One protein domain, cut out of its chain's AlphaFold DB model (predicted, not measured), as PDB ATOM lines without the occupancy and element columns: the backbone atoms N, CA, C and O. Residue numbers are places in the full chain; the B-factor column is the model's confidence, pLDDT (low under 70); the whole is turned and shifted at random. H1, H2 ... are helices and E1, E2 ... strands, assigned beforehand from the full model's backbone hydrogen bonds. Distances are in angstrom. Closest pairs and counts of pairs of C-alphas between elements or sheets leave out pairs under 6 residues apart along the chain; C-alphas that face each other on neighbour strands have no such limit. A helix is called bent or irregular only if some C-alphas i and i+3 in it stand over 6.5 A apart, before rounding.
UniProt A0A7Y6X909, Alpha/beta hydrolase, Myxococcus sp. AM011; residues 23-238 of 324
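Overview. This is residues 23 to 238 of the 324 residues of the protein "Alpha/beta hydrolase" of Myxococcus sp. AM011 (UniProt A0A7Y6X909). A twisted sheet of six strands is the middle of three layers, with helices H3 and H4 over one face and H2 over the other, and the sheet curls round H3. Toward one end of the longest axis lie the small hairpin of E5 and E6, helix H5 and much of the long loop of residues 182 to 209, while H1 only grazes the sheet and residues 231 to 236 stick out as a tail. The printed part has 216 residues, with five named helices and eight named strands in the order H1 E1 E2 H2 E3 H3 E4 H4 E5 E6 E7 H5 E8; the large sheet runs E1 E3 E2 E4 E7 E8 and is mixed. The class is mixed, helices and strands, with under half of the residues, 101, in named elements. The whole is compact, with a radius of gyration of the C-alphas of 17.0 A and spans of 53 by 41 by 36 A.

Arrangement. H1, residues 27 to 36, only grazes the large sheet, with its residues 30 to 34. E1, residues 42 to 45, is an edge strand. E2, residues 54 to 59, leads by a short link to H2, residues 66 to 73, which is irregular: C-alphas 68 and 71 are 7.2 A apart. H2 is over E2 at a height over the sheet of 8.0 A, slantwise to the strands at 49 degrees to E2 on the local plane; the closest C-alphas of the two are those of Ser 58 and Met 69, 6.7 A apart. E3, residues 80 to 86, is antiparallel to E1, with N 84 and O 44 2.8 A apart, and parallel to E2, with N 83 and O 56 2.8 A apart. E2, H2 and E3 form a strand-helix-strand unit, two parallel neighbour strands joined through a helix, with a right-handed crossover. H3, residues 93 to 109, is on the opposite face from H2. E4, residues 115 to 121, is parallel to E2, with N 119 and O 57 2.8 A apart; E3, H3 and E4 form a split unit, with E2 between the two strands, and its crossover is right-handed. H4, residues 123 to 136, is on the same face as H3, over E4 and E7, residues 175 to 181, at a height over the sheet of 9.0 A, and runs along the strands. H3 and H4 touch, closest at the C-alphas of Ala 97 and Ala 131, 4.4 A apart, at a steep tilt of 66 degrees. E5, residues 144 to 146, and E6, residues 152 to 154, form a hairpin, with N 145 and O 153 2.8 A apart. E7 is parallel to E4, with N 179 and O 118 2.8 A apart. H5, residues 210 to 217, is not on the sheet; it only just touches H4, which meets it with residues 129 to 133 alone, in 3 pairs of C-alphas within 8 A, the closest being Gly 130 and Leu 215 at 6.5 A. E8, residues 223 to 229, is the other edge strand, parallel to E7, with N 225 and O 178 2.8 A apart; E7, H5 and E8 form another right-handed strand-helix-strand unit. In H1, H3, H4 and H5 every O i to N i+4 pair is within hydrogen-bond range; in H2 1 of 4 is, beside 4 of 5 O i to N i+3 pairs.

Along the chain. H1 begins at C-alpha 27, (193.092, 228.242, 131.433). H3 is 24.1 A long and begins at C-alpha 93, (192.999, 234.320, 148.307); H4 is 20.3 A and E4 20.1 A. E8, 20.2 A, ends at C-alpha 229, (212.203, 223.667, 142.990).

Size, cuts and confidence. The C-alphas farthest apart, of Asn 52 and Cys 149, are 53.5 A apart. The printed part has no cut. The links E6 to E7, 20 residues, and E7 to H5, 28 residues, are long. Mean pLDDT of the printed part is 74.3; 80 residues are under 70, among them 141 to 161 and 183 to 219.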
ATOM      1  N   GLY A  23     188.635 219.909 127.722       91.44
ATOM      2  CA  GLY A  23     188.320 221.301 127.381       91.44
ATOM      3  C   GLY A  23     187.997 222.159 128.607       91.44
ATOM      4  O   GLY A  23     188.437 223.305 128.684       91.44
ATOM      5  N   ASP A  24     187.303 221.584 129.598       90.75
ATOM      6  CA  ASP A  24     186.964 222.243 130.869       90.75
ATOM      7  C   ASP A  24     188.176 222.655 131.703       90.75
ATOM      8  O   ASP A  24     188.046 223.550 132.540       90.75
ATOM      9  N   ARG A  25     189.298 221.951 131.535       92.12
ATOM     10  CA  ARG A  25     190.499 222.108 132.353       92.12
ATOM     11  C   ARG A  25     191.444 223.166 131.816       92.12
ATOM     12  O   ARG A  25     192.426 223.425 132.476       92.12
ATOM     13  N   THR A  26     191.165 223.772 130.662       90.62
ATOM     14  CA  THR A  26     192.058 224.788 130.096       90.62
ATOM     15  C   THR A  26     191.980 226.115 130.851       90.62
ATOM     16  O   THR A  26     190.894 226.522 131.275       90.62
ATOM     17  N   ASN A  27     193.084 226.864 130.908       86.56
ATOM     18  CA  ASN A  27     193.092 228.242 131.433       86.56
ATOM     19  C   ASN A  27     191.984 229.120 130.799       86.56
ATOM     20  O   ASN A  27     191.252 229.842 131.477       86.56
ATOM     21  N   GLY A  28     191.799 229.028 129.477       85.31
ATOM     22  CA  GLY A  28     190.757 229.778 128.766       85.31
ATOM     23  C   GLY A  28     189.334 229.419 129.213       85.31
ATOM     24  O   GLY A  28     188.502 230.314 129.411       85.31
ATOM     25  N   ALA A  29     189.056 228.126 129.408       86.62
ATOM     26  CA  ALA A  29     187.762 227.648 129.888       86.62
ATOM     27  C   ALA A  29     187.509 228.062 131.339       86.62
ATOM     28  O   ALA A  29     186.414 228.530 131.654       86.62
ATOM     29  N   GLU A  30     188.516 227.974 132.205       84.19
ATOM     30  CA  GLU A  30     188.404 228.428 133.587       84.19
ATOM     31  C   GLU A  30     188.150 229.934 133.674       84.19
ATOM     32  O   GLU A  30     187.175 230.353 134.301       84.19
ATOM     33  N   ARG A  31     188.946 230.763 132.983       79.44
ATOM     34  CA  ARG A  31     188.732 232.222 132.956       79.44
ATOM     35  C   ARG A  31     187.328 232.570 132.474       79.44
ATOM     36  O   ARG A  31     186.701 233.482 133.015       79.44
ATOM     37  N   SER A  32     186.822 231.844 131.479       81.12
ATOM     38  CA  SER A  32     185.458 232.018 130.975       81.12
ATOM     39  C   SER A  32     184.416 231.615 132.023       81.12
ATOM     40  O   SER A  32     183.497 232.385 132.303       81.12
ATOM     41  N   ARG A  33     184.590 230.458 132.673       78.06
ATOM     42  CA  ARG A  33     183.699 229.960 133.732       78.06
ATOM     43  C   ARG A  33     183.634 230.917 134.918       78.06
ATOM     44  O   ARG A  33     182.543 231.253 135.373       78.06
ATOM     45  N   MET A  34     184.780 231.405 135.381       73.19
ATOM     46  CA  MET A  34     184.865 232.310 136.527       73.19
ATOM     47  C   MET A  34     184.264 233.686 136.229       73.19
ATOM     48  O   MET A  34     183.649 234.282 137.112       73.19
ATOM     49  N   ARG A  35     184.353 234.171 134.980       72.19
ATOM     50  CA  ARG A  35     183.624 235.376 134.541       72.19
ATOM     51  C   ARG A  35     182.110 235.171 134.577       72.19
ATOM     52  O   ARG A  35     181.402 236.044 135.063       72.19
ATOM     53  N   MET A  36     181.620 234.024 134.101       69.00
ATOM     54  CA  MET A  36     180.183 233.726 134.050       69.00
ATOM     55  C   MET A  36     179.566 233.476 135.432       69.00
ATOM     56  O   MET A  36     178.427 233.861 135.672       69.00
ATOM     57  N   ARG A  37     180.303 232.847 136.355       64.44
ATOM     58  CA  ARG A  37     179.798 232.474 137.690       64.44
ATOM     59  C   ARG A  37     180.086 233.517 138.773       64.44
ATOM     60  O   ARG A  37     180.133 233.158 139.946       64.44
ATOM     61  N   CYS A  38     180.332 234.778 138.410       62.09
ATOM     62  CA  CYS A  38     180.698 235.844 139.356       62.09
ATOM     63  C   CYS A  38     181.836 235.429 140.318       62.09
ATOM     64  O   CYS A  38     181.815 235.748 141.507       62.09
ATOM     65  N   GLY A  39     182.805 234.660 139.812       62.44
ATOM     66  CA  GLY A  39     183.943 234.150 140.568       62.44
ATOM     67  C   GLY A  39     183.610 233.119 141.648       62.44
ATOM     68  O   GLY A  39     184.247 233.128 142.692       62.44
ATOM     69  N   MET A  40     182.573 232.291 141.512       73.38
ATOM     70  CA  MET A  40     182.351 231.181 142.456       73.38
ATOM     71  C   MET A  40     183.374 230.060 142.253       73.38
ATOM     72  O   MET A  40     183.585 229.619 141.126       73.38
ATOM     73  N   CYS A  41     183.966 229.594 143.352       86.12
ATOM     74  CA  CYS A  41     184.834 228.423 143.359       86.12
ATOM     75  C   CYS A  41     184.022 227.146 143.130       86.12
ATOM     76  O   CYS A  41     182.832 227.082 143.446       86.12
ATOM     77  N   GLU A  42     184.670 226.120 142.598       91.62
ATOM     78  CA  GLU A  42     184.009 224.874 142.240       91.62
ATOM     79  C   GLU A  42     184.989 223.705 142.312       91.62
ATOM     80  O   GLU A  42     186.100 223.792 141.801       91.62
ATOM     81  N   LEU A  43     184.565 222.596 142.906       96.19
ATOM     82  CA  LEU A  43     185.306 221.342 142.910       96.19
ATOM     83  C   LEU A  43     184.599 220.353 141.985       96.19
ATOM     84  O   LEU A  43     183.434 220.037 142.220       96.19
ATOM     85  N   ARG A  44     185.285 219.838 140.960       96.44
ATOM     86  CA  ARG A  44     184.725 218.818 140.052       96.44
ATOM     87  C   ARG A  44     185.638 217.602 139.955       96.44
ATOM     88  O   ARG A  44     186.850 217.776 139.860       96.44
ATOM     89  N   PRO A  45     185.103 216.372 139.956       97.81
ATOM     90  CA  PRO A  45     185.921 215.181 139.770       97.81
ATOM     91  C   PRO A  45     186.365 215.047 138.303       97.81
ATOM     92  O   PRO A  45     185.697 215.550 137.409       97.81
ATOM     93  N   ARG A  46     187.456 214.330 138.014       96.31
ATOM     94  CA  ARG A  46     187.858 214.003 136.623       96.31
ATOM     95  C   ARG A  46     187.132 212.795 136.021       96.31
ATOM     96  O   ARG A  46     187.231 212.531 134.830       96.31
ATOM     97  N   GLY A  47     186.404 212.053 136.844       95.56
ATOM     98  CA  GLY A  47     185.575 210.916 136.451       95.56
ATOM     99  C   GLY A  47     184.383 210.780 137.398       95.56
ATOM    100  O   GLY A  47     184.245 211.600 138.305       95.56
ATOM    101  N   PRO A  48     183.518 209.769 137.225       97.00
ATOM    102  CA  PRO A  48     182.468 209.476 138.197       97.00
ATOM    103  C   PRO A  48     183.049 209.342 139.610       97.00
ATOM    104  O   PRO A  48     184.160 208.835 139.770       97.00
ATOM    105  N   ILE A  49     182.320 209.824 140.618       97.88
ATOM    106  CA  ILE A  49     182.751 209.716 142.016       97.88
ATOM    107  C   ILE A  49     182.634 208.255 142.449       97.88
ATOM    108  O   ILE A  49     181.535 207.705 142.463       97.88
ATOM    109  N   ASP A  50     183.761 207.653 142.817       97.62
ATOM    110  CA  ASP A  50     183.825 206.343 143.464       97.62
ATOM    111  C   ASP A  50     184.012 206.522 144.982       97.62
ATOM    112  O   ASP A  50     185.100 206.931 145.396       97.62
ATOM    113  N   PRO A  51     183.007 206.202 145.822       97.44
ATOM    114  CA  PRO A  51     183.081 206.404 147.271       97.44
ATOM    115  C   PRO A  51     184.166 205.589 147.992       97.44
ATOM    116  O   PRO A  51     184.421 205.828 149.173       97.44
ATOM    117  N   ASN A  52     184.771 204.593 147.338       97.69
ATOM    118  CA  ASN A  52     185.814 203.749 147.937       97.69
ATOM    119  C   ASN A  52     187.233 204.271 147.674       97.69
ATOM    120  O   ASN A  52     188.206 203.703 148.177       97.69
ATOM    121  N   LYS A  53     187.370 205.323 146.863       98.00
ATOM    122  CA  LYS A  53     188.661 205.932 146.545       98.00
ATOM    123  C   LYS A  53     189.050 206.991 147.570       98.00
ATOM    124  O   LYS A  53     188.275 207.384 148.432       98.00
ATOM    125  N   VAL A  54     190.298 207.446 147.493       97.88
ATOM    126  CA  VAL A  54     190.779 208.567 148.307       97.88
ATOM    127  C   VAL A  54     190.665 209.850 147.486       97.88
ATOM    128  O   VAL A  54     191.307 209.934 146.431       97.88
ATOM    129  N   PRO A  55     189.907 210.867 147.926       98.19
ATOM    130  CA  PRO A  55     189.826 212.137 147.217       98.19
ATOM    131  C   PRO A  55     191.193 212.837 147.192       98.19
ATOM    132  O   PRO A  55     191.794 213.100 148.234       98.19
ATOM    133  N   HIS A  56     191.668 213.132 145.984       98.19
ATOM    134  CA  HIS A  56     192.869 213.908 145.687       98.19
ATOM    135  C   HIS A  56     192.463 215.197 144.972       98.19
ATOM    136  O   HIS A  56     192.057 215.168 143.811       98.19
ATOM    137  N   ILE A  57     192.554 216.326 145.666       98.38
ATOM    138  CA  ILE A  57     192.181 217.644 145.154       98.38
ATOM    139  C   ILE A  57     193.426 218.327 144.590       98.38
ATOM    140  O   ILE A  57     194.358 218.624 145.337       98.38
ATOM    141  N   SER A  58     193.439 218.593 143.286       96.62
ATOM    142  CA  SER A  58     194.487 219.373 142.631       96.62
ATOM    143  C   SER A  58     194.122 220.854 142.579       96.62
ATOM    144  O   SER A  58     193.046 221.209 142.089       96.62
ATOM    145  N   VAL A  59     195.034 221.710 143.037       94.81
ATOM    146  CA  VAL A  59     194.880 223.171 143.062       94.81
ATOM    147  C   VAL A  59     196.002 223.796 142.233       94.81
ATOM    148  O   VAL A  59     197.174 223.727 142.607       94.81
ATOM    149  N   HIS A  60     195.655 224.375 141.087       90.88
ATOM    150  CA  HIS A  60     196.625 224.985 140.176       90.88
ATOM    151  C   HIS A  60     197.123 226.347 140.686       90.88
ATOM    152  O   HIS A  60     196.677 226.852 141.713       90.88
ATOM    153  N   GLY A  61     198.101 226.916 139.978       84.56
ATOM    154  CA  GLY A  61     198.672 228.224 140.278       84.56
ATOM    155  C   GLY A  61     197.928 229.388 139.621       84.56
ATOM    156  O   GLY A  61     196.979 229.219 138.855       84.56
ATOM    157  N   ILE A  62     198.422 230.590 139.916       78.94
ATOM    158  CA  ILE A  62     197.966 231.862 139.350       78.94
ATOM    159  C   ILE A  62     197.980 231.847 137.817       78.94
ATOM    160  O   ILE A  62     198.969 231.448 137.204       78.94
ATOM    161  N   GLY A  63     196.895 232.311 137.195       76.69
ATOM    162  CA  GLY A  63     196.814 232.455 135.739       76.69
ATOM    163  C   GLY A  63     196.947 231.155 134.932       76.69
ATOM    164  O   GLY A  63     197.154 231.238 133.722       76.69
ATOM    165  N   ALA A  64     196.832 229.989 135.570       83.31
ATOM    166  CA  ALA A  64     196.818 228.666 134.947       83.31
ATOM    167  C   ALA A  64     195.417 228.040 135.027       83.31
ATOM    168  O   ALA A  64     194.599 228.513 135.807       83.31
ATOM    169  N   GLY A  65     195.160 226.994 134.235       88.12
ATOM    170  CA  GLY A  65     194.025 226.092 134.451       88.12
ATOM    171  C   GLY A  65     194.456 224.788 135.138       88.12
ATOM    172  O   GLY A  65     195.657 224.569 135.340       88.12
ATOM    173  N   PRO A  66     193.523 223.885 135.497       92.06
ATOM    174  CA  PRO A  66     193.870 222.613 136.132       92.06
ATOM    175  C   PRO A  66     194.743 221.667 135.305       92.06
ATOM    176  O   PRO A  66     195.331 220.744 135.869       92.06
ATOM    177  N   GLU A  67     194.836 221.850 133.986       92.06
ATOM    178  CA  GLU A  67     195.664 221.008 133.120       92.06
ATOM    179  C   GLU A  67     197.153 221.070 133.486       92.06
ATOM    180  O   GLU A  67     197.876 220.091 133.302       92.06
ATOM    181  N   VAL A  68     197.613 222.171 134.090       89.88
ATOM    182  CA  VAL A  68     199.014 222.305 134.528       89.88
ATOM    183  C   VAL A  68     199.387 221.337 135.650       89.88
ATOM    184  O   VAL A  68     200.566 221.093 135.877       89.88
ATOM    185  N   MET A  69     198.398 220.778 136.354       93.19
ATOM    186  CA  MET A  69     198.613 219.808 137.429       93.19
ATOM    187  C   MET A  69     198.757 218.371 136.912       93.19
ATOM    188  O   MET A  69     199.118 217.486 137.688       93.19
ATOM    189  N   ASP A  70     198.507 218.118 135.620       92.81
ATOM    190  CA  ASP A  70     198.566 216.780 135.018       92.81
ATOM    191  C   ASP A  70     199.891 216.035 135.303       92.81
ATOM    192  O   ASP A  70     199.825 214.853 135.646       92.81
ATOM    193  N   PRO A  71     201.083 216.670 135.272       89.50
ATOM    194  CA  PRO A  71     202.338 216.007 135.642       89.50
ATOM    195  C   PRO A  71     202.363 215.438 137.070       89.50
ATOM    196  O   PRO A  71     202.874 214.337 137.272       89.50
ATOM    197  N   ALA A  72     201.792 216.146 138.050       87.50
ATOM    198  CA  ALA A  72     201.669 215.651 139.423       87.50
ATOM    199  C   ALA A  72     200.601 214.553 139.522       87.50
ATOM    200  O   ALA A  72     200.834 213.509 140.126       87.50
ATOM    201  N   ILE A  73     199.451 214.764 138.879       91.00
ATOM    202  CA  ILE A  73     198.308 213.841 138.910       91.00
ATOM    203  C   ILE A  73     198.667 212.475 138.316       91.00
ATOM    204  O   ILE A  73     198.223 211.451 138.828       91.00
ATOM    205  N   ASN A  74     199.511 212.439 137.284       88.56
ATOM    206  CA  ASN A  74     199.978 211.193 136.670       88.56
ATOM    207  C   ASN A  74     200.790 210.295 137.623       88.56
ATOM    208  O   ASN A  74     201.004 209.128 137.308       88.56
ATOM    209  N   ASN A  75     201.223 210.821 138.773       88.31
ATOM    210  CA  ASN A  75     201.941 210.081 139.812       88.31
ATOM    211  C   ASN A  75     201.069 209.767 141.040       88.31
ATOM    212  O   ASN A  75     201.573 209.253 142.038       88.31
ATOM    213  N   PHE A  76     199.771 210.079 141.002       91.69
ATOM    214  CA  PHE A  76     198.864 209.724 142.091       91.69
ATOM    215  C   PHE A  76     198.683 208.203 142.184       91.69
ATOM    216  O   PHE A  76     198.746 207.501 141.170       91.69
ATOM    217  N   PRO A  77     198.429 207.673 143.393       91.88
ATOM    218  CA  PRO A  77     198.201 206.248 143.562       91.88
ATOM    219  C   PRO A  77     196.928 205.811 142.825       91.88
ATOM    220  O   PRO A  77     195.981 206.578 142.648       91.88
ATOM    221  N   SER A  78     196.869 204.543 142.422       92.25
ATOM    222  CA  SER A  78     195.757 203.999 141.624       92.25
ATOM    223  C   SER A  78     194.388 204.068 142.317       92.25
ATOM    224  O   SER A  78     193.351 204.053 141.649       92.25
ATOM    225  N   ASN A  79     194.364 204.180 143.649       95.06
ATOM    226  CA  ASN A  79     193.154 204.362 144.451       95.06
ATOM    227  C   ASN A  79     192.722 205.837 144.599       95.06
ATOM    228  O   ASN A  79     191.806 206.120 145.370       95.06
ATOM    229  N   ALA A  80     193.352 206.781 143.897       96.94
ATOM    230  CA  ALA A  80     192.986 208.191 143.942       96.94
ATOM    231  C   ALA A  80     191.710 208.494 143.133       96.94
ATOM    232  O   ALA A  80     191.568 208.098 141.972       96.94
ATOM    233  N   GLN A  81     190.797 209.264 143.727       97.69
ATOM    234  CA  GLN A  81     189.747 209.992 143.017       97.69
ATOM    235  C   GLN A  81     190.225 211.424 142.794       97.69
ATOM    236  O   GLN A  81     190.302 212.202 143.741       97.69
ATOM    237  N   VAL A  82     190.523 211.788 141.549       97.88
ATOM    238  CA  VAL A  82     191.050 213.120 141.228       97.88
ATOM    239  C   VAL A  82     189.924 214.144 141.126       97.88
ATOM    240  O   VAL A  82     188.928 213.902 140.436       97.88
ATOM    241  N   TYR A  83     190.119 215.295 141.764       98.50
ATOM    242  CA  TYR A  83     189.268 216.473 141.668       98.50
ATOM    243  C   TYR A  83     190.071 217.696 141.228       98.50
ATOM    244  O   TYR A  83     191.112 217.991 141.806       98.50
ATOM    245  N   ASP A  84     189.544 218.440 140.262       96.75
ATOM    246  CA  ASP A  84     190.039 219.759 139.883       96.75
ATOM    247  C   ASP A  84     189.310 220.822 140.720       96.75
ATOM    248  O   ASP A  84     188.073 220.884 140.720       96.75
ATOM    249  N   PHE A  85     190.065 221.654 141.438       95.19
ATOM    250  CA  PHE A  85     189.527 222.828 142.119       95.19
ATOM    251  C   PHE A  85     189.699 224.064 141.236       95.19
ATOM    252  O   PHE A  85     190.822 224.438 140.913       95.19
ATOM    253  N   PHE A  86     188.583 224.688 140.879       91.44
ATOM    254  CA  PHE A  86     188.513 225.893 140.060       91.44
ATOM    255  C   PHE A  86     188.197 227.104 140.929       91.44
ATOM    256  O   PHE A  86     187.330 227.028 141.808       91.44
ATOM    257  N   TYR A  87     188.837 228.240 140.659       83.31
ATOM    258  CA  TYR A  87     188.652 229.437 141.476       83.31
ATOM    259  C   TYR A  87     188.913 230.746 140.714       83.31
ATOM    260  O   TYR A  87     189.650 230.778 139.729       83.31
ATOM    261  N   PRO A  88     188.315 231.876 141.144       67.50
ATOM    262  CA  PRO A  88     188.592 233.168 140.531       67.50
ATOM    263  C   PRO A  88     190.024 233.620 140.823       67.50
ATOM    264  O   PRO A  88     190.448 233.727 141.974       67.50
ATOM    265  N   ASP A  89     190.743 233.965 139.764       60.34
ATOM    266  CA  ASP A  89     192.130 234.411 139.820       60.34
ATOM    267  C   ASP A  89     192.309 235.657 140.738       60.34
ATOM    268  O   ASP A  89     191.760 236.741 140.502       60.34
ATOM    269  N   ASN A  90     193.095 235.469 141.806       52.69
ATOM    270  CA  ASN A  90     193.866 236.427 142.630       52.69
ATOM    271  C   ASN A  90     193.201 237.524 143.452       52.69
ATOM    272  O   ASN A  90     193.913 238.184 144.208       52.69
ATOM    273  N   ARG A  91     191.904 237.806 143.324       50.88
ATOM    274  CA  ARG A  91     191.377 239.005 144.004       50.88
ATOM    275  C   ARG A  91     191.216 238.829 145.515       50.88
ATOM    276  O   ARG A  91     191.365 239.820 146.220       50.88
ATOM    277  N   HIS A  92     190.959 237.605 145.995       62.72
ATOM    278  CA  HIS A  92     190.680 237.313 147.409       62.72
ATOM    279  C   HIS A  92     191.152 235.900 147.823       62.72
ATOM    280  O   HIS A  92     190.316 235.022 148.038       62.72
ATOM    281  N   PRO A  93     192.470 235.648 147.963       68.25
ATOM    282  CA  PRO A  93     192.999 234.320 148.307       68.25
ATOM    283  C   PRO A  93     192.419 233.744 149.610       68.25
ATOM    284  O   PRO A  93     192.286 232.531 149.731       68.25
ATOM    285  N   MET A  94     192.017 234.599 150.555       72.38
ATOM    286  CA  MET A  94     191.360 234.182 151.801       72.38
ATOM    287  C   MET A  94     189.975 233.574 151.566       72.38
ATOM    288  O   MET A  94     189.653 232.515 152.087       72.38
ATOM    289  N   GLU A  95     189.153 234.214 150.739       74.69
ATOM    290  CA  GLU A  95     187.823 233.692 150.430       74.69
ATOM    291  C   GLU A  95     187.919 232.393 149.615       74.69
ATOM    292  O   GLU A  95     187.154 231.449 149.820       74.69
ATOM    293  N   THR A  96     188.909 232.320 148.723       81.94
ATOM    294  CA  THR A  96     189.206 231.109 147.960       81.94
ATOM    295  C   THR A  96     189.681 229.968 148.862       81.94
ATOM    296  O   THR A  96     189.285 228.824 148.645       81.94
ATOM    297  N   ALA A  97     190.475 230.260 149.892       86.62
ATOM    298  CA  ALA A  97     190.885 229.286 150.900       86.62
ATOM    299  C   ALA A  97     189.681 228.702 151.657       86.62
ATOM    300  O   ALA A  97     189.581 227.487 151.806       86.62
ATOM    301  N   ASP A  98     188.709 229.529 152.035       86.19
ATOM    302  CA  ASP A  98     187.475 229.056 152.675       86.19
ATOM    303  C   ASP A  98     186.579 228.244 151.733       86.19
ATOM    304  O   ASP A  98     185.949 227.263 152.136       86.19
ATOM    305  N   CYS A  99     186.567 228.589 150.446       88.56
ATOM    306  CA  CYS A  99     185.941 227.746 149.433       88.56
ATOM    307  C   CYS A  99     186.633 226.383 149.317       88.56
ATOM    308  O   CYS A  99     185.953 225.361 149.243       88.56
ATOM    309  N   LEU A 100     187.969 226.352 149.319       93.75
ATOM    310  CA  LEU A 100     188.730 225.104 149.289       93.75
ATOM    311  C   LEU A 100     188.517 224.290 150.572       93.75
ATOM    312  O   LEU A 100     188.389 223.072 150.501       93.75
ATOM    313  N   ARG A 101     188.380 224.935 151.733       93.19
ATOM    314  CA  ARG A 101     187.978 224.273 152.981       93.19
ATOM    315  C   ARG A 101     186.635 223.555 152.830       93.19
ATOM    316  O   ARG A 101     186.543 222.374 153.162       93.19
ATOM    317  N   ASN A 102     185.603 224.234 152.321       94.06
ATOM    318  CA  ASN A 102     184.310 223.590 152.063       94.06
ATOM    319  C   ASN A 102     184.459 222.446 151.048       94.06
ATOM    320  O   ASN A 102     183.884 221.379 151.245       94.06
ATOM    321  N   ALA A 103     185.275 222.633 150.006       96.25
ATOM    322  CA  ALA A 103     185.569 221.597 149.021       96.25
ATOM    323  C   ALA A 103     186.209 220.348 149.653       96.25
ATOM    324  O   ALA A 103     185.795 219.239 149.334       96.25
ATOM    325  N   ILE A 104     187.159 220.507 150.583       97.19
ATOM    326  CA  ILE A 104     187.788 219.403 151.329       97.19
ATOM    327  C   ILE A 104     186.737 218.621 152.124       97.19
ATOM    328  O   ILE A 104     186.696 217.391 152.055       97.19
ATOM    329  N   ILE A 105     185.866 219.320 152.856       96.31
ATOM    330  CA  ILE A 105     184.846 218.682 153.700       96.31
ATOM    331  C   ILE A 105     183.792 217.969 152.843       96.31
ATOM    332  O   ILE A 105     183.446 216.823 153.134       96.31
ATOM    333  N   GLN A 106     183.327 218.600 151.765       96.81
ATOM    334  CA  GLN A 106     182.339 218.020 150.851       96.81
ATOM    335  C   GLN A 106     182.915 216.854 150.043       96.81
ATOM    336  O   GLN A 106     182.235 215.844 149.872       96.81
ATOM    337  N   ALA A 107     184.175 216.942 149.602       97.19
ATOM    338  CA  ALA A 107     184.872 215.818 148.988       97.19
ATOM    339  C   ALA A 107     184.960 214.652 149.969       97.19
ATOM    340  O   ALA A 107     184.551 213.556 149.621       97.19
ATOM    341  N   ARG A 108     185.385 214.878 151.219       96.31
ATOM    342  CA  ARG A 108     185.382 213.823 152.243       96.31
ATOM    343  C   ARG A 108     183.995 213.206 152.415       96.31
ATOM    344  O   ARG A 108     183.887 211.993 152.478       96.31
ATOM    345  N   GLY A 109     182.940 214.020 152.465       95.62
ATOM    346  CA  GLY A 109     181.559 213.545 152.613       95.62
ATOM    347  C   GLY A 109     181.049 212.679 151.454       95.62
ATOM    348  O   GLY A 109     180.115 211.907 151.645       95.62
ATOM    349  N   ALA A 110     181.663 212.774 150.272       96.75
ATOM    350  CA  ALA A 110     181.341 211.938 149.116       96.75
ATOM    351  C   ALA A 110     182.095 210.591 149.101       96.75
ATOM    352  O   ALA A 110     181.876 209.779 148.201       96.75
ATOM    353  N   HIS A 111     182.981 210.357 150.074       97.38
ATOM    354  CA  HIS A 111     183.827 209.170 150.182       97.38
ATOM    355  C   HIS A 111     183.640 208.482 151.538       97.38
ATOM    356  O   HIS A 111     183.242 209.088 152.528       97.38
ATOM    357  N   SER A 112     183.909 207.181 151.580       94.62
ATOM    358  CA  SER A 112     183.749 206.346 152.779       94.62
ATOM    359  C   SER A 112     184.892 206.509 153.788       94.62
ATOM    360  O   SER A 112     184.707 206.273 154.982       94.62
ATOM    361  N   GLY A 113     186.075 206.911 153.316       94.25
ATOM    362  CA  GLY A 113     187.255 207.143 154.142       94.25
ATOM    363  C   GLY A 113     187.294 208.531 154.789       94.25
ATOM    364  O   GLY A 113     186.544 209.440 154.443       94.25
ATOM    365  N   THR A 114     188.228 208.714 155.721       95.12
ATOM    366  CA  THR A 114     188.493 210.013 156.364       95.12
ATOM    367  C   THR A 114     189.629 210.788 155.702       95.12
ATOM    368  O   THR A 114     189.782 211.980 155.964       95.12
ATOM    369  N   THR A 115     190.441 210.137 154.866       96.06
ATOM    370  CA  THR A 115     191.618 210.753 154.248       96.06
ATOM    371  C   THR A 115     191.237 211.639 153.067       96.06
ATOM    372  O   THR A 115     190.505 211.212 152.178       96.06
ATOM    373  N   VAL A 116     191.802 212.846 153.023       97.12
ATOM    374  CA  VAL A 116     191.778 213.732 151.852       97.12
ATOM    375  C   VAL A 116     193.201 214.180 151.552       97.12
ATOM    376  O   VAL A 116     193.904 214.652 152.447       97.12
ATOM    377  N   GLN A 117     193.617 214.054 150.294       96.75
ATOM    378  CA  GLN A 117     194.894 214.566 149.812       96.75
ATOM    379  C   GLN A 117     194.661 215.862 149.032       96.75
ATOM    380  O   GLN A 117     193.861 215.897 148.102       96.75
ATOM    381  N   VAL A 118     195.382 216.924 149.373       97.06
ATOM    382  CA  VAL A 118     195.436 218.161 148.582       97.06
ATOM    383  C   VAL A 118     196.820 218.268 147.960       97.06
ATOM    384  O   VAL A 118     197.827 218.112 148.648       97.06
ATOM    385  N   VAL A 119     196.881 218.524 146.658       94.38
ATOM    386  CA  VAL A 119     198.127 218.749 145.922       94.38
ATOM    387  C   VAL A 119     198.014 220.086 145.220       94.38
ATOM    388  O   VAL A 119     197.134 220.283 144.387       94.38
ATOM    389  N   ALA A 120     198.876 221.023 145.583       91.75
ATOM    390  CA  ALA A 120     198.666 222.416 145.246       91.75
ATOM    391  C   ALA A 120     199.956 223.067 144.758       91.75
ATOM    392  O   ALA A 120     200.997 222.839 145.361       91.75
ATOM    393  N   HIS A 121     199.893 223.867 143.693       87.94
ATOM    394  CA  HIS A 121     201.065 224.503 143.086       87.94
ATOM    395  C   HIS A 121     201.023 226.028 143.190       87.94
ATOM    396  O   HIS A 121     199.983 226.641 142.947       87.94
ATOM    397  N   SER A 122     202.166 226.657 143.476       81.75
ATOM    398  CA  SER A 122     202.336 228.111 143.460       81.75
ATOM    399  C   SER A 122     201.276 228.818 144.330       81.75
ATOM    400  O   SER A 122     201.129 228.499 145.510       81.75
ATOM    401  N   LEU A 123     200.480 229.743 143.780       80.44
ATOM    402  CA  LEU A 123     199.353 230.357 144.497       80.44
ATOM    403  C   LEU A 123     198.350 229.332 145.050       80.44
ATOM    404  O   LEU A 123     197.811 229.532 146.139       80.44
ATOM    405  N   GLY A 124     198.111 228.231 144.340       87.00
ATOM    406  CA  GLY A 124     197.255 227.154 144.819       87.00
ATOM    407  C   GLY A 124     197.722 226.611 146.162       87.00
ATOM    408  O   GLY A 124     196.903 226.296 147.021       87.00
ATOM    409  N   ALA A 125     199.036 226.560 146.386       84.62
ATOM    410  CA  ALA A 125     199.603 226.122 147.654       84.62
ATOM    411  C   ALA A 125     199.356 227.132 148.787       84.62
ATOM    412  O   ALA A 125     199.052 226.727 149.904       84.62
ATOM    413  N   ILE A 126     199.363 228.438 148.493       79.19
ATOM    414  CA  ILE A 126     198.935 229.470 149.453       79.19
ATOM    415  C   ILE A 126     197.460 229.288 149.830       79.19
ATOM    416  O   ILE A 126     197.114 229.352 151.011       79.19
ATOM    417  N   ILE A 127     196.601 229.048 148.836       85.38
ATOM    418  CA  ILE A 127     195.164 228.804 149.031       85.38
ATOM    419  C   ILE A 127     194.948 227.545 149.883       85.38
ATOM    420  O   ILE A 127     194.153 227.576 150.821       85.38
ATOM    421  N   ALA A 128     195.679 226.464 149.600       90.50
ATOM    422  CA  ALA A 128     195.638 225.220 150.368       90.50
ATOM    423  C   ALA A 128     196.050 225.431 151.827       90.50
ATOM    424  O   ALA A 128     195.327 225.016 152.729       90.50
ATOM    425  N   THR A 129     197.142 226.157 152.072       85.25
ATOM    426  CA  THR A 129     197.554 226.513 153.432       85.25
ATOM    427  C   THR A 129     196.489 227.359 154.131       85.25
ATOM    428  O   THR A 129     196.169 227.095 155.283       85.25
ATOM    429  N   GLY A 130     195.875 228.333 153.450       84.38
ATOM    430  CA  GLY A 130     194.758 229.097 154.016       84.38
ATOM    431  C   GLY A 130     193.566 228.218 154.401       84.38
ATOM    432  O   GLY A 130     193.003 228.388 155.478       84.38
ATOM    433  N   ALA A 131     193.218 227.237 153.564       89.81
ATOM    434  CA  ALA A 131     192.156 226.280 153.864       89.81
ATOM    435  C   ALA A 131     192.486 225.434 155.104       89.81
ATOM    436  O   ALA A 131     191.601 225.146 155.907       89.81
ATOM    437  N   ASP A 132     193.761 225.078 155.280       89.31
ATOM    438  CA  ASP A 132     194.262 224.364 156.457       89.31
ATOM    439  C   ASP A 132     194.096 225.182 157.747       89.31
ATOM    440  O   ASP A 132     193.588 224.680 158.751       89.31
ATOM    441  N   HIS A 133     194.458 226.468 157.709       84.81
ATOM    442  CA  HIS A 133     194.247 227.387 158.836       84.81
ATOM    443  C   HIS A 133     192.763 227.580 159.136       84.81
ATOM    444  O   HIS A 133     192.363 227.529 160.291       84.81
ATOM    445  N   SER A 134     191.933 227.712 158.103       86.00
ATOM    446  CA  SER A 134     190.477 227.834 158.236       86.00
ATOM    447  C   SER A 134     189.798 226.606 158.855       86.00
ATOM    448  O   SER A 134     188.726 226.690 159.462       86.00
ATOM    449  N   LEU A 135     190.405 225.426 158.713       87.81
ATOM    450  CA  LEU A 135     189.957 224.210 159.394       87.81
ATOM    451  C   LEU A 135     190.351 224.194 160.876       87.81
ATOM    452  O   LEU A 135     189.614 223.627 161.681       87.81
ATOM    453  N   ALA A 136     191.488 224.797 161.229       84.44
ATOM    454  CA  ALA A 136     192.027 224.808 162.587       84.44
ATOM    455  C   ALA A 136     191.519 225.977 163.451       84.44
ATOM    456  O   ALA A 136     191.410 225.831 164.668       84.44
ATOM    457  N   ASP A 137     191.220 227.123 162.838       79.56
ATOM    458  CA  ASP A 137     190.905 228.379 163.516       79.56
ATOM    459  C   ASP A 137     189.734 229.102 162.809       79.56
ATOM    460  O   ASP A 137     189.879 229.557 161.671       79.56
ATOM    461  N   PRO A 138     188.561 229.251 163.454       71.00
ATOM    462  CA  PRO A 138     187.423 229.957 162.864       71.00
ATOM    463  C   PRO A 138     187.674 231.462 162.672       71.00
ATOM    464  O   PRO A 138     186.948 232.109 161.920       71.00
ATOM    465  N   GLU A 139     188.698 232.027 163.317       72.56
ATOM    466  CA  GLU A 139     189.113 233.426 163.186       72.56
ATOM    467  C   GLU A 139     190.432 233.564 162.412       72.56
ATOM    468  O   GLU A 139     191.134 234.574 162.546       72.56
ATOM    469  N   TRP A 140     190.796 232.562 161.599       73.62
ATOM    470  CA  TRP A 140     192.086 232.519 160.904       73.62
ATOM    471  C   TRP A 140     192.346 233.749 160.023       73.62
ATOM    472  O   TRP A 140     193.493 234.173 159.876       73.62
ATOM    473  N   MET A 141     191.300 234.350 159.446       69.56
ATOM    474  CA  MET A 141     191.453 235.509 158.572       69.56
ATOM    475  C   MET A 141     191.919 236.745 159.348       69.56
ATOM    476  O   MET A 141     191.235 237.190 160.274       69.56
ATOM    477  N   PRO A 142     193.022 237.395 158.935       60.22
ATOM    478  CA  PRO A 142     193.364 238.703 159.467       60.22
ATOM    479  C   PRO A 142     192.285 239.718 159.060       60.22
ATOM    480  O   PRO A 142     192.052 239.976 157.879       60.22
ATOM    481  N   THR A 143     191.626 240.319 160.048       56.75
ATOM    482  CA  THR A 143     190.611 241.365 159.835       56.75
ATOM    483  C   THR A 143     191.241 242.733 159.554       56.75
ATOM    484  O   THR A 143     190.600 243.606 158.959       56.75
ATOM    485  N   GLU A 144     192.519 242.911 159.903       53.16
ATOM    486  CA  GLU A 144     193.302 244.128 159.692       53.16
ATOM    487  C   GLU A 144     194.755 243.794 159.306       53.16
ATOM    488  O   GLU A 144     195.341 242.843 159.821       53.16
ATOM    489  N   VAL A 145     195.344 244.578 158.394       48.81
ATOM    490  CA  VAL A 145     196.770 244.507 158.031       48.81
ATOM    491  C   VAL A 145     197.461 245.802 158.468       48.81
ATOM    492  O   VAL A 145     197.015 246.883 158.058       48.81
ATOM    493  N   PRO A 146     198.565 245.730 159.233       43.03
ATOM    494  CA  PRO A 146     199.442 246.874 159.438       43.03
ATOM    495  C   PRO A 146     200.118 247.239 158.113       43.03
ATOM    496  O   PRO A 146     200.792 246.421 157.491       43.03
ATOM    497  N   THR A 147     199.937 248.475 157.657       46.91
ATOM    498  CA  THR A 147     200.721 249.012 156.540       46.91
ATOM    499  C   THR A 147     202.092 249.460 157.046       46.91
ATOM    500  O   THR A 147     202.218 249.946 158.170       46.91
ATOM    501  N   ASN A 148     203.119 249.381 156.193       40.53
ATOM    502  CA  ASN A 148     204.473 249.871 156.501       40.53
ATOM    503  C   ASN A 148     204.535 251.384 156.827       40.53
ATOM    504  O   ASN A 148     205.582 251.872 157.242       40.53
ATOM    505  N   CYS A 149     203.425 252.118 156.675       40.25
ATOM    506  CA  CYS A 149     203.301 253.549 156.954       40.25
ATOM    507  C   CYS A 149     202.543 253.860 158.261       40.25
ATOM    508  O   CYS A 149     202.192 255.012 158.495       40.25
ATOM    509  N   GLY A 150     202.247 252.856 159.099       36.91
ATOM    510  CA  GLY A 150     201.573 253.061 160.388       36.91
ATOM    511  C   GLY A 150     200.044 253.174 160.322       36.91
ATOM    512  O   GLY A 150     199.414 253.464 161.336       36.91
ATOM    513  N   PHE A 151     199.425 252.911 159.167       40.97
ATOM    514  CA  PHE A 151     197.966 252.815 159.038       40.97
ATOM    515  C   PHE A 151     197.501 251.358 159.138       40.97
ATOM    516  O   PHE A 151     198.089 250.478 158.509       40.97
ATOM    517  N   MET A 152     196.417 251.101 159.867       46.00
ATOM    518  CA  MET A 152     195.722 249.810 159.845       46.00
ATOM    519  C   MET A 152     194.735 249.804 158.676       46.00
ATOM    520  O   MET A 152     193.823 250.633 158.625       46.00
ATOM    521  N   LYS A 153     194.894 248.885 157.721       44.41
ATOM    522  CA  LYS A 153     193.902 248.685 156.658       44.41
ATOM    523  C   LYS A 153     193.022 247.503 157.032       44.41
ATOM    524  O   LYS A 153     193.516 246.390 157.173       44.41
ATOM    525  N   LYS A 154     191.708 247.725 157.117       43.94
ATOM    526  CA  LYS A 154     190.742 246.624 157.179       43.94
ATOM    527  C   LYS A 154     190.855 245.812 155.896       43.94
ATOM    528  O   LYS A 154     190.598 246.333 154.806       43.94
ATOM    529  N   VAL A 155     191.253 244.553 156.019       50.72
ATOM    530  CA  VAL A 155     191.176 243.626 154.893       50.72
ATOM    531  C   VAL A 155     189.720 243.232 154.771       50.72
ATOM    532  O   VAL A 155     189.041 243.017 155.775       50.72
ATOM    533  N   ARG A 156     189.198 243.165 153.546       45.19
ATOM    534  CA  ARG A 156     187.873 242.586 153.312       45.19
ATOM    535  C   ARG A 156     187.964 241.070 153.536       45.19
ATOM    536  O   ARG A 156     187.944 240.308 152.586       45.19
ATOM    537  N   GLY A 157     188.067 240.648 154.793       46.34
ATOM    538  CA  GLY A 157     187.905 239.264 155.246       46.34
ATOM    539  C   GLY A 157     186.436 238.904 155.464       46.34
ATOM    540  O   GLY A 157     186.121 238.065 156.294       46.34
ATOM    541  N   ARG A 158     185.505 239.594 154.792       52.69
ATOM    542  CA  ARG A 158     184.097 239.204 154.819       52.69
ATOM    543  C   ARG A 158     183.807 238.434 153.554       52.69
ATOM    544  O   ARG A 158     183.909 238.982 152.459       52.69
ATOM    545  N   HIS A 159     183.423 237.185 153.756       60.47
ATOM    546  CA  HIS A 159     182.686 236.387 152.802       60.47
ATOM    547  C   HIS A 159     181.657 237.215 152.024       60.47
ATOM    548  O   HIS A 159     181.033 238.133 152.569       60.47
ATOM    549  N   ARG A 160     181.416 236.835 150.767       66.19
ATOM    550  CA  ARG A 160     180.223 237.290 150.039       66.19
ATOM    551  C   ARG A 160     178.990 237.032 150.905       66.19
ATOM    552  O   ARG A 160     178.920 236.010 151.590       66.19
ATOM    553  N   ASN A 161     178.003 237.925 150.843       64.75
ATOM    554  CA  ASN A 161     176.738 237.722 151.548       64.75
ATOM    555  C   ASN A 161     176.161 236.335 151.219       64.75
ATOM    556  O   ASN A 161     175.961 236.012 150.050       64.75
ATOM    557  N   GLY A 162     175.896 235.538 152.257       71.31
ATOM    558  CA  GLY A 162     175.313 234.201 152.127       71.31
ATOM    559  C   GLY A 162     176.307 233.061 151.891       71.31
ATOM    560  O   GLY A 162     175.862 231.925 151.756       71.31
ATOM    561  N   PHE A 163     177.621 233.314 151.860       79.12
ATOM    562  CA  PHE A 163     178.591 232.221 151.903       79.12
ATOM    563  C   PHE A 163     178.700 231.678 153.334       79.12
ATOM    564  O   PHE A 163     178.914 232.432 154.284       79.12
ATOM    565  N   VAL A 164     178.528 230.369 153.474       85.94
ATOM    566  CA  VAL A 164     178.435 229.651 154.743       85.94
ATOM    567  C   VAL A 164     179.465 228.532 154.745       85.94
ATOM    568  O   VAL A 164     179.512 227.698 153.834       85.94
ATOM    569  N   LEU A 165     180.289 228.516 155.785       86.81
ATOM    570  CA  LEU A 165     181.279 227.475 156.008       86.81
ATOM    571  C   LEU A 165     180.614 226.159 156.415       86.81
ATOM    572  O   LEU A 165     179.675 226.132 157.207       86.81
ATOM    573  N   GLU A 166     181.162 225.058 155.917       89.88
ATOM    574  CA  GLU A 166     180.894 223.727 156.459       89.88
ATOM    575  C   GLU A 166     181.289 223.669 157.947       89.88
ATOM    576  O   GLU A 166     182.280 224.299 158.341       89.88
ATOM    577  N   PRO A 167     180.591 222.902 158.800       87.69
ATOM    578  CA  PRO A 167     181.045 222.653 160.164       87.69
ATOM    579  C   PRO A 167     182.466 222.071 160.177       87.69
ATOM    580  O   PRO A 167     182.792 221.198 159.372       87.69
ATOM    581  N   ALA A 168     183.326 222.560 161.076       81.81
ATOM    582  CA  ALA A 168     184.697 222.061 161.168       81.81
ATOM    583  C   ALA A 168     184.694 220.578 161.599       81.81
ATOM    584  O   ALA A 168     184.056 220.247 162.603       81.81
ATOM    585  N   PRO A 169     185.373 219.675 160.867       85.94
ATOM    586  CA  PRO A 169     185.461 218.273 161.252       85.94
ATOM    587  C   PRO A 169     186.353 218.106 162.487       85.94
ATOM    588  O   PRO A 169     187.335 218.827 162.664       85.94
ATOM    589  N   SER A 170     186.056 217.114 163.328       83.94
ATOM    590  CA  SER A 170     186.989 216.705 164.381       83.94
ATOM    591  C   SER A 170     188.239 216.036 163.779       83.94
ATOM    592  O   SER A 170     188.173 215.487 162.674       83.94
ATOM    593  N   PRO A 171     189.366 215.962 164.516       78.19
ATOM    594  CA  PRO A 171     190.562 215.240 164.063       78.19
ATOM    595  C   PRO A 171     190.329 213.755 163.730       78.19
ATOM    596  O   PRO A 171     191.095 213.158 162.985       78.19
ATOM    597  N   SER A 172     189.270 213.140 164.271       85.06
ATOM    598  CA  SER A 172     188.867 211.763 163.948       85.06
ATOM    599  C   SER A 172     188.022 211.642 162.673       85.06
ATOM    600  O   SER A 172     187.851 210.539 162.160       85.06
ATOM    601  N   GLN A 173     187.479 212.750 162.166       90.75
ATOM    602  CA  GLN A 173     186.595 212.791 160.997       90.75
ATOM    603  C   GLN A 173     187.321 213.166 159.700       90.75
ATOM    604  O   GLN A 173     186.758 212.971 158.621       90.75
ATOM    605  N   LEU A 174     188.539 213.706 159.794       93.62
ATOM    606  CA  LEU A 174     189.338 214.132 158.649       93.62
ATOM    607  C   LEU A 174     190.831 213.866 158.902       93.62
ATOM    608  O   LEU A 174     191.417 214.437 159.815       93.62
ATOM    609  N   ASP A 175     191.445 213.046 158.050       93.50
ATOM    610  CA  ASP A 175     192.901 212.909 157.916       93.50
ATOM    611  C   ASP A 175     193.352 213.717 156.691       93.50
ATOM    612  O   ASP A 175     193.355 213.224 155.561       93.50
ATOM    613  N   LEU A 176     193.664 214.999 156.904       93.12
ATOM    614  CA  LEU A 176     194.074 215.904 155.833       93.12
ATOM    615  C   LEU A 176     195.582 215.823 155.598       93.12
ATOM    616  O   LEU A 176     196.391 216.043 156.507       93.12
ATOM    617  N   ARG A 177     195.953 215.562 154.348       92.81
ATOM    618  CA  ARG A 177     197.339 215.499 153.884       92.81
ATOM    619  C   ARG A 177     197.531 216.504 152.764       92.81
ATOM    620  O   ARG A 177     196.726 216.557 151.837       92.81
ATOM    621  N   MET A 178     198.583 217.309 152.848       89.25
ATOM    622  CA  MET A 178     198.858 218.339 151.849       89.25
ATOM    623  C   MET A 178     200.245 218.174 151.248       89.25
ATOM    624  O   MET A 178     201.228 218.055 151.976       89.25
ATOM    625  N   THR A 179     200.323 218.238 149.922       86.94
ATOM    626  CA  THR A 179     201.569 218.382 149.170       86.94
ATOM    627  C   THR A 179     201.566 219.748 148.503       86.94
ATOM    628  O   THR A 179     200.855 219.983 147.527       86.94
ATOM    629  N   LEU A 180     202.345 220.660 149.071       85.00
ATOM    630  CA  LEU A 180     202.460 222.050 148.647       85.00
ATOM    631  C   LEU A 180     203.695 222.181 147.756       85.00
ATOM    632  O   LEU A 180     204.823 222.018 148.221       85.00
ATOM    633  N   ILE A 181     203.469 222.425 146.474       80.31
ATOM    634  CA  ILE A 181     204.473 222.448 145.419       80.31
ATOM    635  C   ILE A 181     204.820 223.898 145.113       80.31
ATOM    636  O   ILE A 181     203.956 224.689 144.738       80.31
ATOM    637  N   ASP A 182     206.092 224.217 145.286       74.06
ATOM    638  CA  ASP A 182     206.693 225.526 145.074       74.06
ATOM    639  C   ASP A 182     205.826 226.686 145.597       74.06
ATOM    640  O   ASP A 182     205.510 227.617 144.852       74.06
ATOM    641  N   PRO A 183     205.353 226.628 146.864       69.56
ATOM    642  CA  PRO A 183     204.549 227.706 147.408       69.56
ATOM    643  C   PRO A 183     205.416 228.970 147.494       69.56
ATOM    644  O   PRO A 183     206.390 228.980 148.258       69.56
ATOM    645  N   PRO A 184     205.078 230.058 146.779       61.62
ATOM    646  CA  PRO A 184     205.810 231.296 146.940       61.62
ATOM    647  C   PRO A 184     205.620 231.763 148.385       61.62
ATOM    648  O   PRO A 184     204.506 231.761 148.910       61.62
ATOM    649  N   PHE A 185     206.721 232.133 149.036       56.47
ATOM    650  CA  PHE A 185     206.723 232.702 150.386       56.47
ATOM    651  C   PHE A 185     206.171 231.798 151.517       56.47
ATOM    652  O   PHE A 185     205.821 232.312 152.581       56.47
ATOM    653  N   GLN A 186     206.132 230.465 151.339       48.25
ATOM    654  CA  GLN A 186     205.832 229.491 152.416       48.25
ATOM    655  C   GLN A 186     206.941 228.433 152.613       48.25
ATOM    656  O   GLN A 186     206.686 227.319 153.085       48.25
ATOM    657  N   GLY A 187     208.190 228.792 152.280       43.47
ATOM    658  CA  GLY A 187     209.433 228.122 152.704       43.47
ATOM    659  C   GLY A 187     209.588 228.038 154.217       43.47
ATOM    660  O   GLY A 187     208.683 228.465 154.926       43.47
ATOM    661  N   PHE A 188     210.681 227.455 154.733       40.47
ATOM    662  CA  PHE A 188     210.917 227.260 156.176       40.47
ATOM    663  C   PHE A 188     211.105 228.593 156.910       40.47
ATOM    664  O   PHE A 188     212.191 228.927 157.372       40.47
ATOM    665  N   THR A 189     209.988 229.318 157.016       43.09
ATOM    666  CA  THR A 189     209.788 230.677 157.503       43.09
ATOM    667  C   THR A 189     210.670 231.709 156.762       43.09
ATOM    668  O   THR A 189     211.857 231.512 156.551       43.09
ATOM    669  N   ASP A 190     210.058 232.822 156.347       40.38
ATOM    670  CA  ASP A 190     210.717 234.128 156.187       40.38
ATOM    671  C   ASP A 190     211.526 234.510 154.926       40.38
ATOM    672  O   ASP A 190     212.726 234.296 154.871       40.38
ATOM    673  N   ALA A 191     210.818 235.206 154.008       28.84
ATOM    674  CA  ALA A 191     211.068 236.505 153.306       28.84
ATOM    675  C   ALA A 191     212.419 236.752 152.545       28.84
ATOM    676  O   ALA A 191     213.289 235.903 152.654       28.84
ATOM    677  N   PRO A 192     212.639 237.828 151.722       40.62
ATOM    678  CA  PRO A 192     212.080 239.196 151.748       40.62
ATOM    679  C   PRO A 192     210.883 239.539 150.838       40.62
ATOM    680  O   PRO A 192     210.549 238.882 149.858       40.62
ATOM    681  N   LEU A 193     210.284 240.677 151.221       33.84
ATOM    682  CA  LEU A 193     209.296 241.517 150.546       33.84
ATOM    683  C   LEU A 193     209.764 242.036 149.173       33.84
ATOM    684  O   LEU A 193     210.823 242.652 149.087       33.84
ATOM    685  N   ILE A 194     208.854 242.060 148.195       28.47
ATOM    686  CA  ILE A 194     208.719 243.273 147.376       28.47
ATOM    687  C   ILE A 194     208.026 244.311 148.262       28.47
ATOM    688  O   ILE A 194     206.830 244.212 148.547       28.47
ATOM    689  N   VAL A 195     208.796 245.281 148.756       30.36
ATOM    690  CA  VAL A 195     208.246 246.510 149.332       30.36
ATOM    691  C   VAL A 195     207.757 247.330 148.143       30.36
ATOM    692  O   VAL A 195     208.546 247.991 147.481       30.36
ATOM    693  N   SER A 196     206.464 247.249 147.826       30.22
ATOM    694  CA  SER A 196     205.845 248.310 147.031       30.22
ATOM    695  C   SER A 196     205.751 249.532 147.935       30.22
ATOM    696  O   SER A 196     205.023 249.512 148.934       30.22
ATOM    697  N   ASP A 197     206.511 250.573 147.605       29.05
ATOM    698  CA  ASP A 197     206.338 251.898 148.178       29.05
ATOM    699  C   ASP A 197     204.906 252.362 147.899       29.05
ATOM    700  O   ASP A 197     204.523 252.622 146.763       29.05
ATOM    701  N   CYS A 198     204.100 252.443 148.957       33.22
ATOM    702  CA  CYS A 198     202.897 253.272 149.055       33.22
ATOM    703  C   CYS A 198     201.789 253.116 147.987       33.22
ATOM    704  O   CYS A 198     200.843 253.905 148.008       33.22
ATOM    705  N   VAL A 199     201.821 252.107 147.109       31.20
ATOM    706  CA  VAL A 199     200.800 251.912 146.063       31.20
ATOM    707  C   VAL A 199     200.209 250.494 146.118       31.20
ATOM    708  O   VAL A 199     200.963 249.514 146.162       31.20
ATOM    709  N   PRO A 200     198.867 250.345 146.116       32.28
ATOM    710  CA  PRO A 200     198.210 249.042 146.098       32.28
ATOM    711  C   PRO A 200     198.453 248.317 144.762       32.28
ATOM    712  O   PRO A 200     197.815 248.617 143.758       32.28
ATOM    713  N   GLY A 201     199.365 247.344 144.768       36.41
ATOM    714  CA  GLY A 201     199.430 246.252 143.788       36.41
ATOM    715  C   GLY A 201     198.596 245.042 144.247       36.41
ATOM    716  O   GLY A 201     197.831 245.193 145.201       36.41
ATOM    717  N   PRO A 202     198.714 243.852 143.619       40.06
ATOM    718  CA  PRO A 202     198.129 242.589 144.105       40.06
ATOM    719  C   PRO A 202     198.625 242.270 145.533       40.06
ATOM    720  O   PRO A 202     199.603 241.561 145.747       40.06
ATOM    721  N   GLY A 203     197.980 242.896 146.517       38.12
ATOM    722  CA  GLY A 203     198.565 243.234 147.817       38.12
ATOM    723  C   GLY A 203     198.451 242.164 148.895       38.12
ATOM    724  O   GLY A 203     198.891 242.400 150.015       38.12
ATOM    725  N   ASP A 204     197.898 240.996 148.573       46.81
ATOM    726  CA  ASP A 204     197.725 239.916 149.548       46.81
ATOM    727  C   ASP A 204     198.869 238.884 149.495       46.81
ATOM    728  O   ASP A 204     199.073 238.145 150.456       46.81
ATOM    729  N   LEU A 205     199.678 238.881 148.425       45.72
ATOM    730  CA  LEU A 205     200.741 237.890 148.177       45.72
ATOM    731  C   LEU A 205     202.167 238.413 148.418       45.72
ATOM    732  O   LEU A 205     203.138 237.712 148.150       45.72
ATOM    733  N   THR A 206     202.325 239.641 148.915       46.41
ATOM    734  CA  THR A 206     203.645 240.168 149.293       46.41
ATOM    735  C   THR A 206     204.099 239.551 150.618       46.41
ATOM    736  O   THR A 206     203.306 239.514 151.554       46.41
ATOM    737  N   ALA A 207     205.371 239.157 150.752       42.81
ATOM    738  CA  ALA A 207     205.928 238.483 151.940       42.81
ATOM    739  C   ALA A 207     205.731 239.213 153.293       42.81
ATOM    740  O   ALA A 207     205.879 238.611 154.351       42.81
ATOM    741  N   GLY A 208     205.402 240.511 153.272       42.66
ATOM    742  CA  GLY A 208     205.087 241.320 154.454       42.66
ATOM    743  C   GLY A 208     203.592 241.493 154.740       42.66
ATOM    744  O   GLY A 208     203.247 242.251 155.644       42.66
ATOM    745  N   SER A 209     202.701 240.852 153.976       49.72
ATOM    746  CA  SER A 209     201.255 240.953 154.191       49.72
ATOM    747  C   SER A 209     200.852 240.233 155.482       49.72
ATOM    748  O   SER A 209     201.450 239.222 155.862       49.72
ATOM    749  N   ALA A 210     199.800 240.715 156.157       57.53
ATOM    750  CA  ALA A 210     199.272 240.010 157.330       57.53
ATOM    751  C   ALA A 210     198.781 238.601 156.972       57.53
ATOM    752  O   ALA A 210     198.818 237.718 157.819       57.53
ATOM    753  N   LEU A 211     198.379 238.369 155.715       59.91
ATOM    754  CA  LEU A 211     198.041 237.035 155.233       59.91
ATOM    755  C   LEU A 211     199.243 236.094 155.358       59.91
ATOM    756  O   LEU A 211     199.126 235.062 156.007       59.91
ATOM    757  N   MET A 212     200.407 236.456 154.811       59.97
ATOM    758  CA  MET A 212     201.598 235.601 154.914       59.97
ATOM    759  C   MET A 212     202.038 235.402 156.370       59.97
ATOM    760  O   MET A 212     202.391 234.290 156.755       59.97
ATOM    761  N   GLN A 213     201.949 236.435 157.214       58.19
ATOM    762  CA  GLN A 213     202.241 236.307 158.649       58.19
ATOM    763  C   GLN A 213     201.297 235.321 159.346       58.19
ATOM    764  O   GLN A 213     201.760 234.442 160.071       58.19
ATOM    765  N   THR A 214     199.989 235.421 159.102       63.03
ATOM    766  CA  THR A 214     198.989 234.473 159.605       63.03
ATOM    767  C   THR A 214     199.315 233.052 159.155       63.03
ATOM    768  O   THR A 214     199.433 232.161 159.995       63.03
ATOM    769  N   LEU A 215     199.528 232.848 157.850       66.31
ATOM    770  CA  LEU A 215     199.767 231.518 157.281       66.31
ATOM    771  C   LEU A 215     201.037 230.851 157.839       66.31
ATOM    772  O   LEU A 215     201.121 229.624 157.864       66.31
ATOM    773  N   ASN A 216     202.000 231.649 158.305       60.66
ATOM    774  CA  ASN A 216     203.273 231.172 158.841       60.66
ATOM    775  C   ASN A 216     203.298 231.006 160.369       60.66
ATOM    776  O   ASN A 216     204.195 230.341 160.883       60.66
ATOM    777  N   THR A 217     202.365 231.611 161.108       57.25
ATOM    778  CA  THR A 217     202.426 231.660 162.583       57.25
ATOM    779  C   THR A 217     201.277 230.949 163.282       57.25
ATOM    780  O   THR A 217     201.406 230.615 164.462       57.25
ATOM    781  N   ARG A 218     200.161 230.715 162.587       64.75
ATOM    782  CA  ARG A 218     198.977 230.096 163.185       64.75
ATOM    783  C   ARG A 218     199.014 228.560 163.138       64.75
ATOM    784  O   ARG A 218     199.812 227.982 162.397       64.75
ATOM    785  N   PRO A 219     198.210 227.879 163.972       66.94
ATOM    786  CA  PRO A 219     198.105 226.424 163.951       66.94
ATOM    787  C   PRO A 219     197.502 225.910 162.641       66.94
ATOM    788  O   PRO A 219     196.566 226.496 162.111       66.94
ATOM    789  N   THR A 220     197.990 224.765 162.171       72.44
ATOM    790  CA  THR A 220     197.459 224.045 161.007       72.44
ATOM    791  C   THR A 220     196.764 222.755 161.444       72.44
ATOM    792  O   THR A 220     197.120 222.179 162.475       72.44
ATOM    793  N   PHE A 221     195.799 222.270 160.660       80.25
ATOM    794  CA  PHE A 221     195.096 221.009 160.915       80.25
ATOM    795  C   PHE A 221     195.850 219.806 160.316       80.25
ATOM    796  O   PHE A 221     195.874 218.721 160.897       80.25
ATOM    797  N   SER A 222     196.463 219.992 159.147       78.50
ATOM    798  CA  SER A 222     196.977 218.915 158.300       78.50
ATOM    799  C   SER A 222     198.422 218.491 158.583       78.50
ATOM    800  O   SER A 222     199.214 219.193 159.219       78.50
ATOM    801  N   ARG A 223     198.802 217.335 158.016       74.94
ATOM    802  CA  ARG A 223     200.210 216.987 157.779       74.94
ATOM    803  C   ARG A 223     200.644 217.587 156.443       74.94
ATOM    804  O   ARG A 223     200.230 217.110 155.385       74.94
ATOM    805  N   GLN A 224     201.498 218.605 156.496       73.94
ATOM    806  CA  GLN A 224     202.012 219.277 155.304       73.94
ATOM    807  C   GLN A 224     203.367 218.710 154.875       73.94
ATOM    808  O   GLN A 224     204.318 218.663 155.658       73.94
ATOM    809  N   ARG A 225     203.477 218.354 153.597       70.00
ATOM    810  CA  ARG A 225     204.736 218.156 152.882       70.00
ATOM    811  C   ARG A 225     204.912 219.311 151.906       70.00
ATOM    812  O   ARG A 225     204.013 219.600 151.121       70.00
ATOM    813  N   ARG A 226     206.076 219.955 151.932       72.06
ATOM    814  CA  ARG A 226     206.426 221.024 150.990       72.06
ATOM    815  C   ARG A 226     207.504 220.531 150.036       72.06
ATOM    816  O   ARG A 226     208.416 219.820 150.456       72.06
ATOM    817  N   VAL A 227     207.367 220.875 148.765       65.88
ATOM    818  CA  VAL A 227     208.303 220.539 147.691       65.88
ATOM    819  C   VAL A 227     208.731 221.851 147.057       65.88
ATOM    820  O   VAL A 227     207.874 222.607 146.619       65.88
ATOM    821  N   PHE A 228     210.030 222.130 147.022       68.62
ATOM    822  CA  PHE A 228     210.578 223.350 146.425       68.62
ATOM    823  C   PHE A 228     211.389 222.991 145.189       68.62
ATOM    824  O   PHE A 228     212.046 221.948 145.169       68.62
ATOM    825  N   TYR A 229     211.363 223.845 144.172       67.69
ATOM    826  CA  TYR A 229     212.203 223.667 142.990       67.69
ATOM    827  C   TYR A 229     213.520 224.432 143.115       67.69
ATOM    828  O   TYR A 229     213.647 225.384 143.886       67.69
ATOM    829  N   ALA A 230     214.538 223.980 142.391       58.75
ATOM    830  CA  ALA A 230     215.833 224.632 142.318       58.75
ATOM    831  C   ALA A 230     215.718 225.939 141.520       58.75
ATOM    832  O   ALA A 230     215.157 225.952 140.427       58.75
ATOM    833  N   ASN A 231     216.283 227.030 142.044       55.22
ATOM    834  CA  ASN A 231     216.355 228.294 141.311       55.22
ATOM    835  C   ASN A 231     217.190 228.124 140.035       55.22
ATOM    836  O   ASN A 231     218.269 227.524 140.053       55.22
ATOM    837  N   ARG A 232     216.735 228.734 138.934       54.22
ATOM    838  CA  ARG A 232     217.642 229.096 137.838       54.22
ATOM    839  C   ARG A 232     218.535 230.245 138.310       54.22
ATOM    840  O   ARG A 232     218.115 231.058 139.124       54.22
ATOM    841  N   ALA A 233     219.743 230.357 137.758       48.38
ATOM    842  CA  ALA A 233     220.696 231.418 138.112       48.38
ATOM    843  C   ALA A 233     220.153 232.858 137.931       48.38
ATOM    844  O   ALA A 233     220.738 233.795 138.463       48.38
ATOM    845  N   ASN A 234     219.033 233.018 137.213       45.81
ATOM    846  CA  ASN A 234     218.394 234.296 136.892       45.81
ATOM    847  C   ASN A 234     216.978 234.427 137.497       45.81
ATOM    848  O   ASN A 234     216.199 235.251 137.026       45.81
ATOM    849  N   ASP A 235     216.603 233.565 138.447       48.91
ATOM    850  CA  ASP A 235     215.295 233.627 139.113       48.91
ATOM    851  C   ASP A 235     215.279 234.794 140.117       48.91
ATOM    852  O   ASP A 235     216.186 234.916 140.941       48.91
ATOM    853  N   ASP A 236     214.283 235.675 140.018       43.16
ATOM    854  CA  ASP A 236     214.163 236.921 140.786       43.16
ATOM    855  C   ASP A 236     213.141 236.833 141.937       43.16
ATOM    856  O   ASP A 236     212.857 237.833 142.605       43.16
ATOM    857  N   LYS A 237     212.576 235.645 142.190       45.12
ATOM    858  CA  LYS A 237     211.518 235.439 143.188       45.12
ATOM    859  C   LYS A 237     212.022 234.739 144.449       45.12
ATOM    860  O   LYS A 237     212.114 233.518 144.455       45.12
ATOM    861  N   ALA A 238     212.172 235.524 145.522       43.28
ATOM    862  CA  ALA A 238     212.456 235.097 146.899       43.28
ATOM    863  C   ALA A 238     211.459 234.061 147.470       43.28
ATOM    864  O   ALA A 238     210.265 234.351 147.545       43.28
TER     865      ALA A 238